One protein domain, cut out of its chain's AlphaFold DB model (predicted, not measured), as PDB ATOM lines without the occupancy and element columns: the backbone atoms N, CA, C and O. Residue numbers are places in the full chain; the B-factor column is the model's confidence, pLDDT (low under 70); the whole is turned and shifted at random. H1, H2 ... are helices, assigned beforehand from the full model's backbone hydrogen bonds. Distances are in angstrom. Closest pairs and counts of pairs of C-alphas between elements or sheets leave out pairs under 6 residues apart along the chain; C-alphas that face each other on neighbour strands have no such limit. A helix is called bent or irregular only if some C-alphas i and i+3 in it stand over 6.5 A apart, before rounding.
ATOM      1  N   LEU A 160      45.957  59.248 137.061       84.88
ATOM      2  CA  LEU A 160      46.951  58.871 136.043       84.88
ATOM      3  C   LEU A 160      46.592  59.309 134.609       84.88
ATOM      4  O   LEU A 160      47.489  59.577 133.814       84.88
ATOM      5  N   GLN A 161      45.309  59.376 134.250       80.69
ATOM      6  CA  GLN A 161      44.886  59.816 132.921       80.69
ATOM      7  C   GLN A 161      45.005  61.337 132.765       80.69
ATOM      8  O   GLN A 161      45.464  61.797 131.723       80.69
ATOM      9  N   ASN A 162      44.691  62.107 133.808       79.25
ATOM     10  CA  ASN A 162      44.893  63.556 133.811       79.25
ATOM     11  C   ASN A 162      46.387  63.914 133.825       79.25
ATOM     12  O   ASN A 162      46.813  64.770 133.059       79.25
ATOM     13  N   LEU A 163      47.210  63.191 134.594       84.19
ATOM     14  CA  LEU A 163      48.669  63.372 134.601       84.19
ATOM     15  C   LEU A 163      49.302  63.155 133.211       84.19
ATOM     16  O   LEU A 163      50.238  63.865 132.852       84.19
ATOM     17  N   LYS A 164      48.770  62.239 132.384       81.50
ATOM     18  CA  LYS A 164      49.196  62.094 130.975       81.50
ATOM     19  C   LYS A 164      48.839  63.307 130.112       81.50
ATOM     20  O   LYS A 164      49.586  63.614 129.192       81.50
ATOM     21  N   ILE A 165      47.718  63.977 130.388       79.62
ATOM     22  CA  ILE A 165      47.319  65.210 129.686       79.62
ATOM     23  C   ILE A 165      48.232  66.365 130.121       79.62
ATOM     24  O   ILE A 165      48.721  67.109 129.279       79.62
ATOM     25  N   MET A 166      48.550  66.461 131.415       84.56
ATOM     26  CA  MET A 166      49.481  67.459 131.961       84.56
ATOM     27  C   MET A 166      50.919  67.291 131.426       84.56
ATOM     28  O   MET A 166      51.661  68.269 131.346       84.56
ATOM     29  N   PHE A 167      51.320  66.079 131.021       85.50
ATOM     30  CA  PHE A 167      52.674  65.786 130.534       85.50
ATOM     31  C   PHE A 167      53.085  66.592 129.288       85.50
ATOM     32  O   PHE A 167      54.251  66.969 129.181       85.50
ATOM     33  N   SER A 168      52.168  66.894 128.361       81.38
ATOM     34  CA  SER A 168      52.500  67.693 127.168       81.38
ATOM     35  C   SER A 168      52.857  69.136 127.532       81.38
ATOM     36  O   SER A 168      53.863  69.660 127.055       81.38
ATOM     37  N   ALA A 169      52.090  69.744 128.441       83.44
ATOM     38  CA  ALA A 169      52.376  71.061 128.996       83.44
ATOM     39  C   ALA A 169      53.708  71.073 129.766       83.44
ATOM     40  O   ALA A 169      54.538  71.938 129.506       83.44
ATOM     41  N   ILE A 170      53.957  70.072 130.622       85.62
ATOM     42  CA  ILE A 170      55.234  69.921 131.347       85.62
ATOM     43  C   ILE A 170      56.416  69.829 130.374       85.62
ATOM     44  O   ILE A 170      57.412  70.529 130.542       85.62
ATOM     45  N   SER A 171      56.306  68.996 129.333       82.38
ATOM     46  CA  SER A 171      57.361  68.854 128.326       82.38
ATOM     47  C   SER A 171      57.613  70.161 127.572       82.38
ATOM     48  O   SER A 171      58.768  70.487 127.319       82.38
ATOM     49  N   SER A 172      56.559  70.914 127.242       83.75
ATOM     50  CA  SER A 172      56.673  72.216 126.578       83.75
ATOM     51  C   SER A 172      57.370  73.247 127.468       83.75
ATOM     52  O   SER A 172      58.311  73.884 127.008       83.75
ATOM     53  N   SER A 173      56.999  73.355 128.747       86.94
ATOM     54  CA  SER A 173      57.669  74.240 129.710       86.94
ATOM     55  C   SER A 173      59.162  73.914 129.870       86.94
ATOM     56  O   SER A 173      59.998  74.818 129.902       86.94
ATOM     57  N   CYS A 174      59.526  72.625 129.901       83.50
ATOM     58  CA  CYS A 174      60.928  72.197 129.919       83.50
ATOM     59  C   CYS A 174      61.678  72.585 128.632       83.50
ATOM     60  O   CYS A 174      62.799  73.085 128.713       83.50
ATOM     61  N   SER A 175      61.073  72.391 127.454       82.88
ATOM     62  CA  SER A 175      61.657  72.815 126.173       82.88
ATOM     63  C   SER A 175      61.855  74.332 126.101       82.88
ATOM     64  O   SER A 175      62.926  74.780 125.705       82.88
ATOM     65  N   ASP A 176      60.881  75.119 126.563       84.69
ATOM     66  CA  ASP A 176      60.956  76.586 126.578       84.69
ATOM     67  C   ASP A 176      62.041  77.111 127.538       84.69
ATOM     68  O   ASP A 176      62.580  78.200 127.337       84.69
ATOM     69  N   MET A 177      62.379  76.355 128.591       84.56
ATOM     70  CA  MET A 177      63.520  76.653 129.463       84.56
ATOM     71  C   MET A 177      64.854  76.333 128.775       84.56
ATOM     72  O   MET A 177      65.755  77.170 128.786       84.56
ATOM     73  N   ILE A 178      64.972  75.156 128.152       82.38
ATOM     74  CA  ILE A 178      66.199  74.718 127.468       82.38
ATOM     75  C   ILE A 178      66.524  75.647 126.290       82.38
ATOM     76  O   ILE A 178      67.652  76.120 126.191       82.38
ATOM     77  N   HIS A 179      65.529  76.019 125.481       82.50
ATOM     78  CA  HIS A 179      65.701  76.943 124.355       82.50
ATOM     79  C   HIS A 179      66.223  78.327 124.790       82.50
ATOM     80  O   HIS A 179      66.990  78.965 124.070       82.50
ATOM     81  N   LYS A 180      65.864  78.814 125.990       82.44
ATOM     82  CA  LYS A 180      66.446  80.056 126.542       82.44
ATOM     83  C   LYS A 180      67.938  79.893 126.843       82.44
ATOM     84  O   LYS A 180      68.702  80.817 126.586       82.44
ATOM     85  N   TRP A 181      68.357  78.742 127.371       80.62
ATOM     86  CA  TRP A 181      69.775  78.457 127.606       80.62
ATOM     87  C   TRP A 181      70.540  78.290 126.290       80.62
ATOM     88  O   TRP A 181      71.641  78.815 126.172       80.62
ATOM     89  N   GLU A 182      69.948  77.641 125.283       77.44
ATOM     90  CA  GLU A 182      70.534  77.495 123.943       77.44
ATOM     91  C   GLU A 182      70.779  78.855 123.268       77.44
ATOM     92  O   GLU A 182      71.868  79.076 122.743       77.44
ATOM     93  N   LEU A 183      69.830  79.799 123.358       82.00
ATOM     94  CA  LEU A 183      70.015  81.180 122.880       82.00
ATOM     95  C   LEU A 183      71.177  81.892 123.596       82.00
ATOM     96  O   LEU A 183      72.066  82.430 122.942       82.00
ATOM     97  N   ILE A 184      71.208  81.845 124.932       76.50
ATOM     98  CA  ILE A 184      72.265  82.474 125.747       76.50
ATOM     99  C   ILE A 184      73.642  81.853 125.446       76.50
ATOM    100  O   ILE A 184      74.653  82.551 125.396       76.50
ATOM    101  N   MET A 185      73.699  80.541 125.200       72.38
ATOM    102  CA  MET A 185      74.926  79.856 124.789       72.38
ATOM    103  C   MET A 185      75.353  80.214 123.358       72.38
ATOM    104  O   MET A 185      76.553  80.293 123.100       72.38
ATOM    105  N   ALA A 186      74.416  80.461 122.440       71.88
ATOM    106  CA  ALA A 186      74.724  80.826 121.056       71.88
ATOM    107  C   ALA A 186      75.395  82.208 120.931       71.88
ATOM    108  O   ALA A 186      76.249  82.387 120.067       71.88
ATOM    109  N   GLU A 187      75.059  83.161 121.806       65.06
ATOM    110  CA  GLU A 187      75.647  84.512 121.798       65.06
ATOM    111  C   GLU A 187      77.080  84.570 122.364       65.06
ATOM    112  O   GLU A 187      77.841  85.470 122.011       65.06
ATOM    113  N   ALA A 188      77.464  83.623 123.230       52.47
ATOM    114  CA  ALA A 188      78.701  83.706 124.021       52.47
ATOM    115  C   ALA A 188      79.596  82.448 124.007       52.47
ATOM    116  O   ALA A 188      80.683  82.459 124.585       52.47
ATOM    117  N   GLY A 189      79.162  81.345 123.391       60.09
ATOM    118  CA  GLY A 189      79.889  80.070 123.301       60.09
ATOM    119  C   GLY A 189      79.926  79.250 124.600       60.09
ATOM    120  O   GLY A 189      79.734  78.035 124.568       60.09
ATOM    121  N   SER A 190      80.131  79.894 125.752       51.91
ATOM    122  CA  SER A 190      80.039  79.279 127.082       51.91
ATOM    123  C   SER A 190      79.719  80.325 128.154       51.91
ATOM    124  O   SER A 190      80.479  81.277 128.318       51.91
ATOM    125  N   ILE A 191      78.641  80.121 128.916       64.12
ATOM    126  CA  ILE A 191      78.223  80.984 130.034       64.12
ATOM    127  C   ILE A 191      77.973  80.142 131.287       64.12
ATOM    128  O   ILE A 191      77.392  79.059 131.217       64.12
ATOM    129  N   GLU A 192      78.366  80.670 132.449       64.56
ATOM    130  CA  GLU A 192      77.931  80.156 133.749       64.56
ATOM    131  C   GLU A 192      76.504  80.646 134.044       64.56
ATOM    132  O   GLU A 192      76.266  81.832 134.275       64.56
ATOM    133  N   VAL A 193      75.530  79.733 134.012       67.31
ATOM    134  CA  VAL A 193      74.110  80.051 134.234       67.31
ATOM    135  C   VAL A 193      73.732  79.778 135.689       67.31
ATOM    136  O   VAL A 193      73.813  78.640 136.155       67.31
ATOM    137  N   ASN A 194      73.224  80.789 136.404       73.06
ATOM    138  CA  ASN A 194      72.495  80.546 137.650       73.06
ATOM    139  C   ASN A 194      71.167  79.848 137.319       73.06
ATOM    140  O   ASN A 194      70.251  80.468 136.786       73.06
ATOM    141  N   VAL A 195      71.075  78.556 137.631       76.31
ATOM    142  CA  VAL A 195      69.947  77.689 137.249       76.31
ATOM    143  C   VAL A 195      68.688  77.951 138.095       76.31
ATOM    144  O   VAL A 195      67.578  77.693 137.636       76.31
ATOM    145  N   TRP A 196      68.822  78.491 139.314       77.50
ATOM    146  CA  TRP A 196      67.708  78.584 140.270       77.50
ATOM    147  C   TRP A 196      66.503  79.411 139.771       77.50
ATOM    148  O   TRP A 196      65.393  78.878 139.813       77.50
ATOM    149  N   PRO A 197      66.660  80.631 139.207       80.38
ATOM    150  CA  PRO A 197      65.530  81.396 138.662       80.38
ATOM    151  C   PRO A 197      64.796  80.686 137.515       80.38
ATOM    152  O   PRO A 197      63.593  80.867 137.340       80.38
ATOM    153  N   TYR A 198      65.502  79.850 136.744       78.88
ATOM    154  CA  TYR A 198      64.900  79.071 135.662       78.88
ATOM    155  C   TYR A 198      64.070  77.900 136.196       78.88
ATOM    156  O   TYR A 198      62.998  77.646 135.660       78.88
ATOM    157  N   ILE A 199      64.512  77.233 137.270       80.62
ATOM    158  CA  ILE A 199      63.737  76.177 137.947       80.62
ATOM    159  C   ILE A 199      62.485  76.759 138.619       80.62
ATOM    160  O   ILE A 199      61.409  76.174 138.513       80.62
ATOM    161  N   ASP A 200      62.613  77.920 139.263       78.75
ATOM    162  CA  ASP A 200      61.510  78.642 139.911       78.75
ATOM    163  C   ASP A 200      60.437  79.054 138.878       78.75
ATOM    164  O   ASP A 200      59.259  78.706 139.001       78.75
ATOM    165  N   SER A 201      60.865  79.671 137.767       84.19
ATOM    166  CA  SER A 201      59.993  80.001 136.629       84.19
ATOM    167  C   SER A 201      59.394  78.758 135.954       84.19
ATOM    168  O   SER A 201      58.214  78.771 135.602       84.19
ATOM    169  N   LEU A 202      60.157  77.667 135.807       86.56
ATOM    170  CA  LEU A 202      59.673  76.398 135.253       86.56
ATOM    171  C   LEU A 202      58.558  75.797 136.117       86.56
ATOM    172  O   LEU A 202      57.545  75.355 135.577       86.56
ATOM    173  N   ALA A 203      58.710  75.796 137.443       86.12
ATOM    174  CA  ALA A 203      57.683  75.301 138.356       86.12
ATOM    175  C   ALA A 203      56.387  76.124 138.247       86.12
ATOM    176  O   ALA A 203      55.301  75.554 138.116       86.12
ATOM    177  N   GLY A 204      56.501  77.457 138.220       84.69
ATOM    178  CA  GLY A 204      55.361  78.355 138.019       84.69
ATOM    179  C   GLY A 204      54.678  78.178 136.656       84.69
ATOM    180  O   GLY A 204      53.449  78.170 136.578       84.69
ATOM    181  N   ASP A 205      55.440  77.985 135.578       84.88
ATOM    182  CA  ASP A 205      54.910  77.775 134.224       84.88
ATOM    183  C   ASP A 205      54.220  76.413 134.067       84.88
ATOM    184  O   ASP A 205      53.111  76.341 133.532       84.88
ATOM    185  N   VAL A 206      54.804  75.353 134.635       88.88
ATOM    186  CA  VAL A 206      54.164  74.034 134.733       88.88
ATOM    187  C   VAL A 206      52.816  74.142 135.446       88.88
ATOM    188  O   VAL A 206      51.815  73.646 134.928       88.88
ATOM    189  N   ILE A 207      52.750  74.814 136.601       85.62
ATOM    190  CA  ILE A 207      51.488  75.010 137.331       85.62
ATOM    191  C   ILE A 207      50.504  75.846 136.497       85.62
ATOM    192  O   ILE A 207      49.332  75.487 136.402       85.62
ATOM    193  N   SER A 208      50.972  76.905 135.831       86.56
ATOM    194  CA  SER A 208      50.142  77.779 134.984       86.56
ATOM    195  C   SER A 208      49.450  77.000 133.864       86.56
ATOM    196  O   SER A 208      48.217  76.956 133.798       86.56
ATOM    197  N   ARG A 209      50.235  76.295 133.038       85.62
ATOM    198  CA  ARG A 209      49.718  75.553 131.882       85.62
ATOM    199  C   ARG A 209      48.878  74.342 132.289       85.62
ATOM    200  O   ARG A 209      47.924  74.015 131.593       85.62
ATOM    201  N   THR A 210      49.209  73.671 133.398       87.06
ATOM    202  CA  THR A 210      48.529  72.420 133.796       87.06
ATOM    203  C   THR A 210      47.311  72.605 134.700       87.06
ATOM    204  O   THR A 210      46.397  71.786 134.621       87.06
ATOM    205  N   ALA A 211      47.270  73.642 135.545       81.44
ATOM    206  CA  ALA A 211      46.161  73.881 136.477       81.44
ATOM    207  C   ALA A 211      45.176  74.958 135.995       81.44
ATOM    208  O   ALA A 211      43.993  74.881 136.324       81.44
ATOM    209  N   PHE A 212      45.644  75.941 135.217       80.06
ATOM    210  CA  PHE A 212      44.828  77.069 134.747       80.06
ATOM    211  C   PHE A 212      44.683  77.134 133.218       80.06
ATOM    212  O   PHE A 212      43.781  77.806 132.728       80.06
ATOM    213  N   GLY A 213      45.539  76.435 132.462       77.00
ATOM    214  CA  GLY A 213      45.561  76.488 130.995       77.00
ATOM    215  C   GLY A 213      46.160  77.780 130.424       77.00
ATOM    216  O   GLY A 213      46.093  77.997 129.217       77.00
ATOM    217  N   THR A 214      46.738  78.630 131.276       71.12
ATOM    218  CA  THR A 214      47.286  79.950 130.930       71.12
ATOM    219  C   THR A 214      48.807  79.917 130.782       71.12
ATOM    220  O   THR A 214      49.487  79.053 131.340       71.12
ATOM    221  N   TYR A 215      49.367  80.904 130.083       67.31
ATOM    222  CA  TYR A 215      50.819  81.101 130.016       67.31
ATOM    223  C   TYR A 215      51.357  81.696 131.327       67.31
ATOM    224  O   TYR A 215      50.706  82.544 131.938       67.31
ATOM    225  N   TYR A 216      52.575  81.315 131.734       70.50
ATOM    226  CA  TYR A 216      53.200  81.771 132.987       70.50
ATOM    227  C   TYR A 216      53.124  83.281 133.243       70.50
ATOM    228  O   TYR A 216      52.816  83.686 134.359       70.50
ATOM    229  N   LYS A 217      53.333  84.114 132.217       67.12
ATOM    230  CA  LYS A 217      53.337  85.587 132.334       67.12
ATOM    231  C   LYS A 217      52.032  86.177 132.899       67.12
ATOM    232  O   LYS A 217      52.043  87.274 133.444       67.12
ATOM    233  N   GLU A 218      50.910  85.462 132.805       68.06
ATOM    234  CA  GLU A 218      49.607  85.879 133.355       68.06
ATOM    235  C   GLU A 218      49.428  85.495 134.843       68.06
ATOM    236  O   GLU A 218      48.506  85.960 135.526       68.06
ATOM    237  N   ALA A 219      50.307  84.630 135.355       67.94
ATOM    238  CA  ALA A 219      50.316  84.124 136.725       67.94
ATOM    239  C   ALA A 219      51.569  84.538 137.523       67.94
ATOM    240  O   ALA A 219      51.510  84.560 138.748       67.94
ATOM    241  N   GLU A 220      52.654  84.931 136.852       76.00
ATOM    242  CA  GLU A 220      53.949  85.370 137.397       76.00
ATOM    243  C   GLU A 220      53.798  86.296 138.616       76.00
ATOM    244  O   GLU A 220      54.199  85.932 139.721       76.00
ATOM    245  N   LYS A 221      53.069  87.412 138.472       73.12
ATOM    246  CA  LYS A 221      52.811  88.363 139.569       73.12
ATOM    247  C   LYS A 221      52.025  87.774 140.756       73.12
ATOM    248  O   LYS A 221      52.119  88.280 141.871       73.12
ATOM    249  N   LYS A 222      51.234  86.712 140.556       72.50
ATOM    250  CA  LYS A 222      50.522  86.020 141.648       72.50
ATOM    251  C   LYS A 222      51.483  85.139 142.446       72.50
ATOM    252  O   LYS A 222      51.394  85.120 143.669       72.50
ATOM    253  N   PHE A 223      52.403  84.450 141.768       75.00
ATOM    254  CA  PHE A 223      53.439  83.647 142.421       75.00
ATOM    255  C   PHE A 223      54.479  84.521 143.132       75.00
ATOM    256  O   PHE A 223      54.881  84.188 144.240       75.00
ATOM    257  N   GLU A 224      54.849  85.662 142.550       76.00
ATOM    258  CA  GLU A 224      55.724  86.663 143.174       76.00
ATOM    259  C   GLU A 224      55.146  87.162 144.511       76.00
ATOM    260  O   GLU A 224      55.788  87.018 145.550       76.00
ATOM    261  N   ILE A 225      53.881  87.604 144.525       76.06
ATOM    262  CA  ILE A 225      53.184  88.021 145.756       76.06
ATOM    263  C   ILE A 225      53.066  86.864 146.766       76.06
ATOM    264  O   ILE A 225      53.267  87.067 147.962       76.06
ATOM    265  N   GLN A 226      52.774  85.636 146.317       69.38
ATOM    266  CA  GLN A 226      52.739  84.464 147.207       69.38
ATOM    267  C   GLN A 226      54.111  84.144 147.814       69.38
ATOM    268  O   GLN A 226      54.184  83.695 148.958       69.38
ATOM    269  N   LYS A 227      55.197  84.385 147.076       71.44
ATOM    270  CA  LYS A 227      56.576  84.192 147.528       71.44
ATOM    271  C   LYS A 227      56.968  85.243 148.565       71.44
ATOM    272  O   LYS A 227      57.421  84.862 149.637       71.44
ATOM    273  N   GLU A 228      56.673  86.522 148.317       73.81
ATOM    274  CA  GLU A 228      56.836  87.598 149.308       73.81
ATOM    275  C   GLU A 228      56.035  87.320 150.589       73.81
ATOM    276  O   GLU A 228      56.573  87.410 151.691       73.81
ATOM    277  N   GLN A 229      54.766  86.912 150.465       63.78
ATOM    278  CA  GLN A 229      53.936  86.519 151.611       63.78
ATOM    279  C   GLN A 229      54.527  85.325 152.370       63.78
ATOM    280  O   GLN A 229      54.539  85.325 153.599       63.78
ATOM    281  N   THR A 230      55.043  84.322 151.657       61.38
ATOM    282  CA  THR A 230      55.677  83.139 152.256       61.38
ATOM    283  C   THR A 230      56.955  83.515 153.007       61.38
ATOM    284  O   THR A 230      57.124  83.113 154.159       61.38
ATOM    285  N   ASP A 231      57.822  84.334 152.410       61.91
ATOM    286  CA  ASP A 231      59.041  84.821 153.056       61.91
ATOM    287  C   ASP A 231      58.728  85.712 154.266       61.91
ATOM    288  O   ASP A 231      59.376  85.563 155.298       61.91
ATOM    289  N   LEU A 232      57.700  86.569 154.211       61.50
ATOM    290  CA  LEU A 232      57.243  87.353 155.368       61.50
ATOM    291  C   LEU A 232      56.693  86.466 156.499       61.50
ATOM    292  O   LEU A 232      56.971  86.728 157.669       61.50
ATOM    293  N   ILE A 233      55.968  85.389 156.173       55.56
ATOM    294  CA  ILE A 233      55.477  84.411 157.158       55.56
ATOM    295  C   ILE A 233      56.639  83.637 157.802       55.56
ATOM    296  O   ILE A 233      56.608  83.409 159.009       55.56
ATOM    297  N   PHE A 234      57.683  83.277 157.046       50.84
ATOM    298  CA  PHE A 234      58.894  82.655 157.602       50.84
ATOM    299  C   PHE A 234      59.819  83.645 158.333       50.84
ATOM    300  O   PHE A 234      60.586  83.227 159.202       50.84
ATOM    301  N   GLN A 235      59.764  84.938 158.005       51.94
ATOM    302  CA  GLN A 235      60.513  85.996 158.689       51.94
ATOM    303  C   GLN A 235      59.835  86.481 159.974       51.94
ATOM    304  O   GLN A 235      60.534  87.001 160.841       51.94
ATOM    305  N   MET A 236      58.521  86.292 160.142       49.94
ATOM    306  CA  MET A 236      57.849  86.453 161.434       49.94
ATOM    307  C   MET A 236      58.192  85.273 162.360       49.94
ATOM    308  O   MET A 236      57.678  84.171 162.159       49.94
TER     309      MET A 236
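Overview. This is residues 160 to 236 of the 812 residues of the protein "Putative cytochrome P450, Ribonuclease H-like domain, GAG-pre-integrase domain protein" of Helianthus annuus (UniProt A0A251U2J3). A long helix, H1, and a shorter one, H2, make an open helical hairpin that spreads toward its link, and a third helix, H3, leads away from H2 as an arm whose residues 225 to 236 stick out free. H1 and H2 come together along residues 166 to 177 of H1, and H1 runs on well past that contact. The printed part has 77 residues with three named helices, in the order H1, H2, H3, and no named strand; the class is all helix. The whole is loose, with a radius of gyration of the C-alphas of 15.0 A, and flat, spanning 43 by 39 by 21 A.

Arrangement. H1, residues 160 to 188, touches H2, residues 196 to 212, with its residues 166 to 177 alone. Their closest C-alphas, those of Met 166 and Thr 210, are 5.4 A apart. They run opposite ways at a steep tilt of 35.2 degrees, only just steep, and form a helical hairpin, two helices that follow each other in the chain and touch. H3, residues 220 to 235, touches no helix. It is close to H2 but not clearly touching: the closest C-alphas, those of Gly 204 and Phe 223, are 7.1 A apart. H2 and H3 run opposite ways at a steep tilt of 62 degrees. H1 and H3 are apart. In H2 and H3 every O i to N i+4 pair is within hydrogen-bond range; in H1 21 of 25 are.

Along the chain. H1 begins at C-alpha 160, at (46.951, 58.871, 136.043), and measures 42.1 A from first to last C-alpha. It has a kink of 31 degrees near residue 167 and is neither bent nor irregular, but only just: C-alphas 165 and 168 are 6.3 A apart. H2 measures 23.6 A and begins at C-alpha 196, at (67.708, 78.584, 140.270). H3 measures 22.3 A and ends at C-alpha 235, at (60.513, 85.996, 158.689).

Size, cuts and confidence. The two C-alphas farthest apart are those of Gly 189 and Met 236, at 44.5 A. Without residues 225 to 236, the body has 65 residues and spans 41 by 26 by 16 A. The links from H1 to H2 and from H2 to H3 are both short, with 7 residues each. The printed part has no cut. The mean pLDDT of the printed part is 75.4; residues 187 to 193, 215, 217 to 219, 226 and 229 to 236 are under 70.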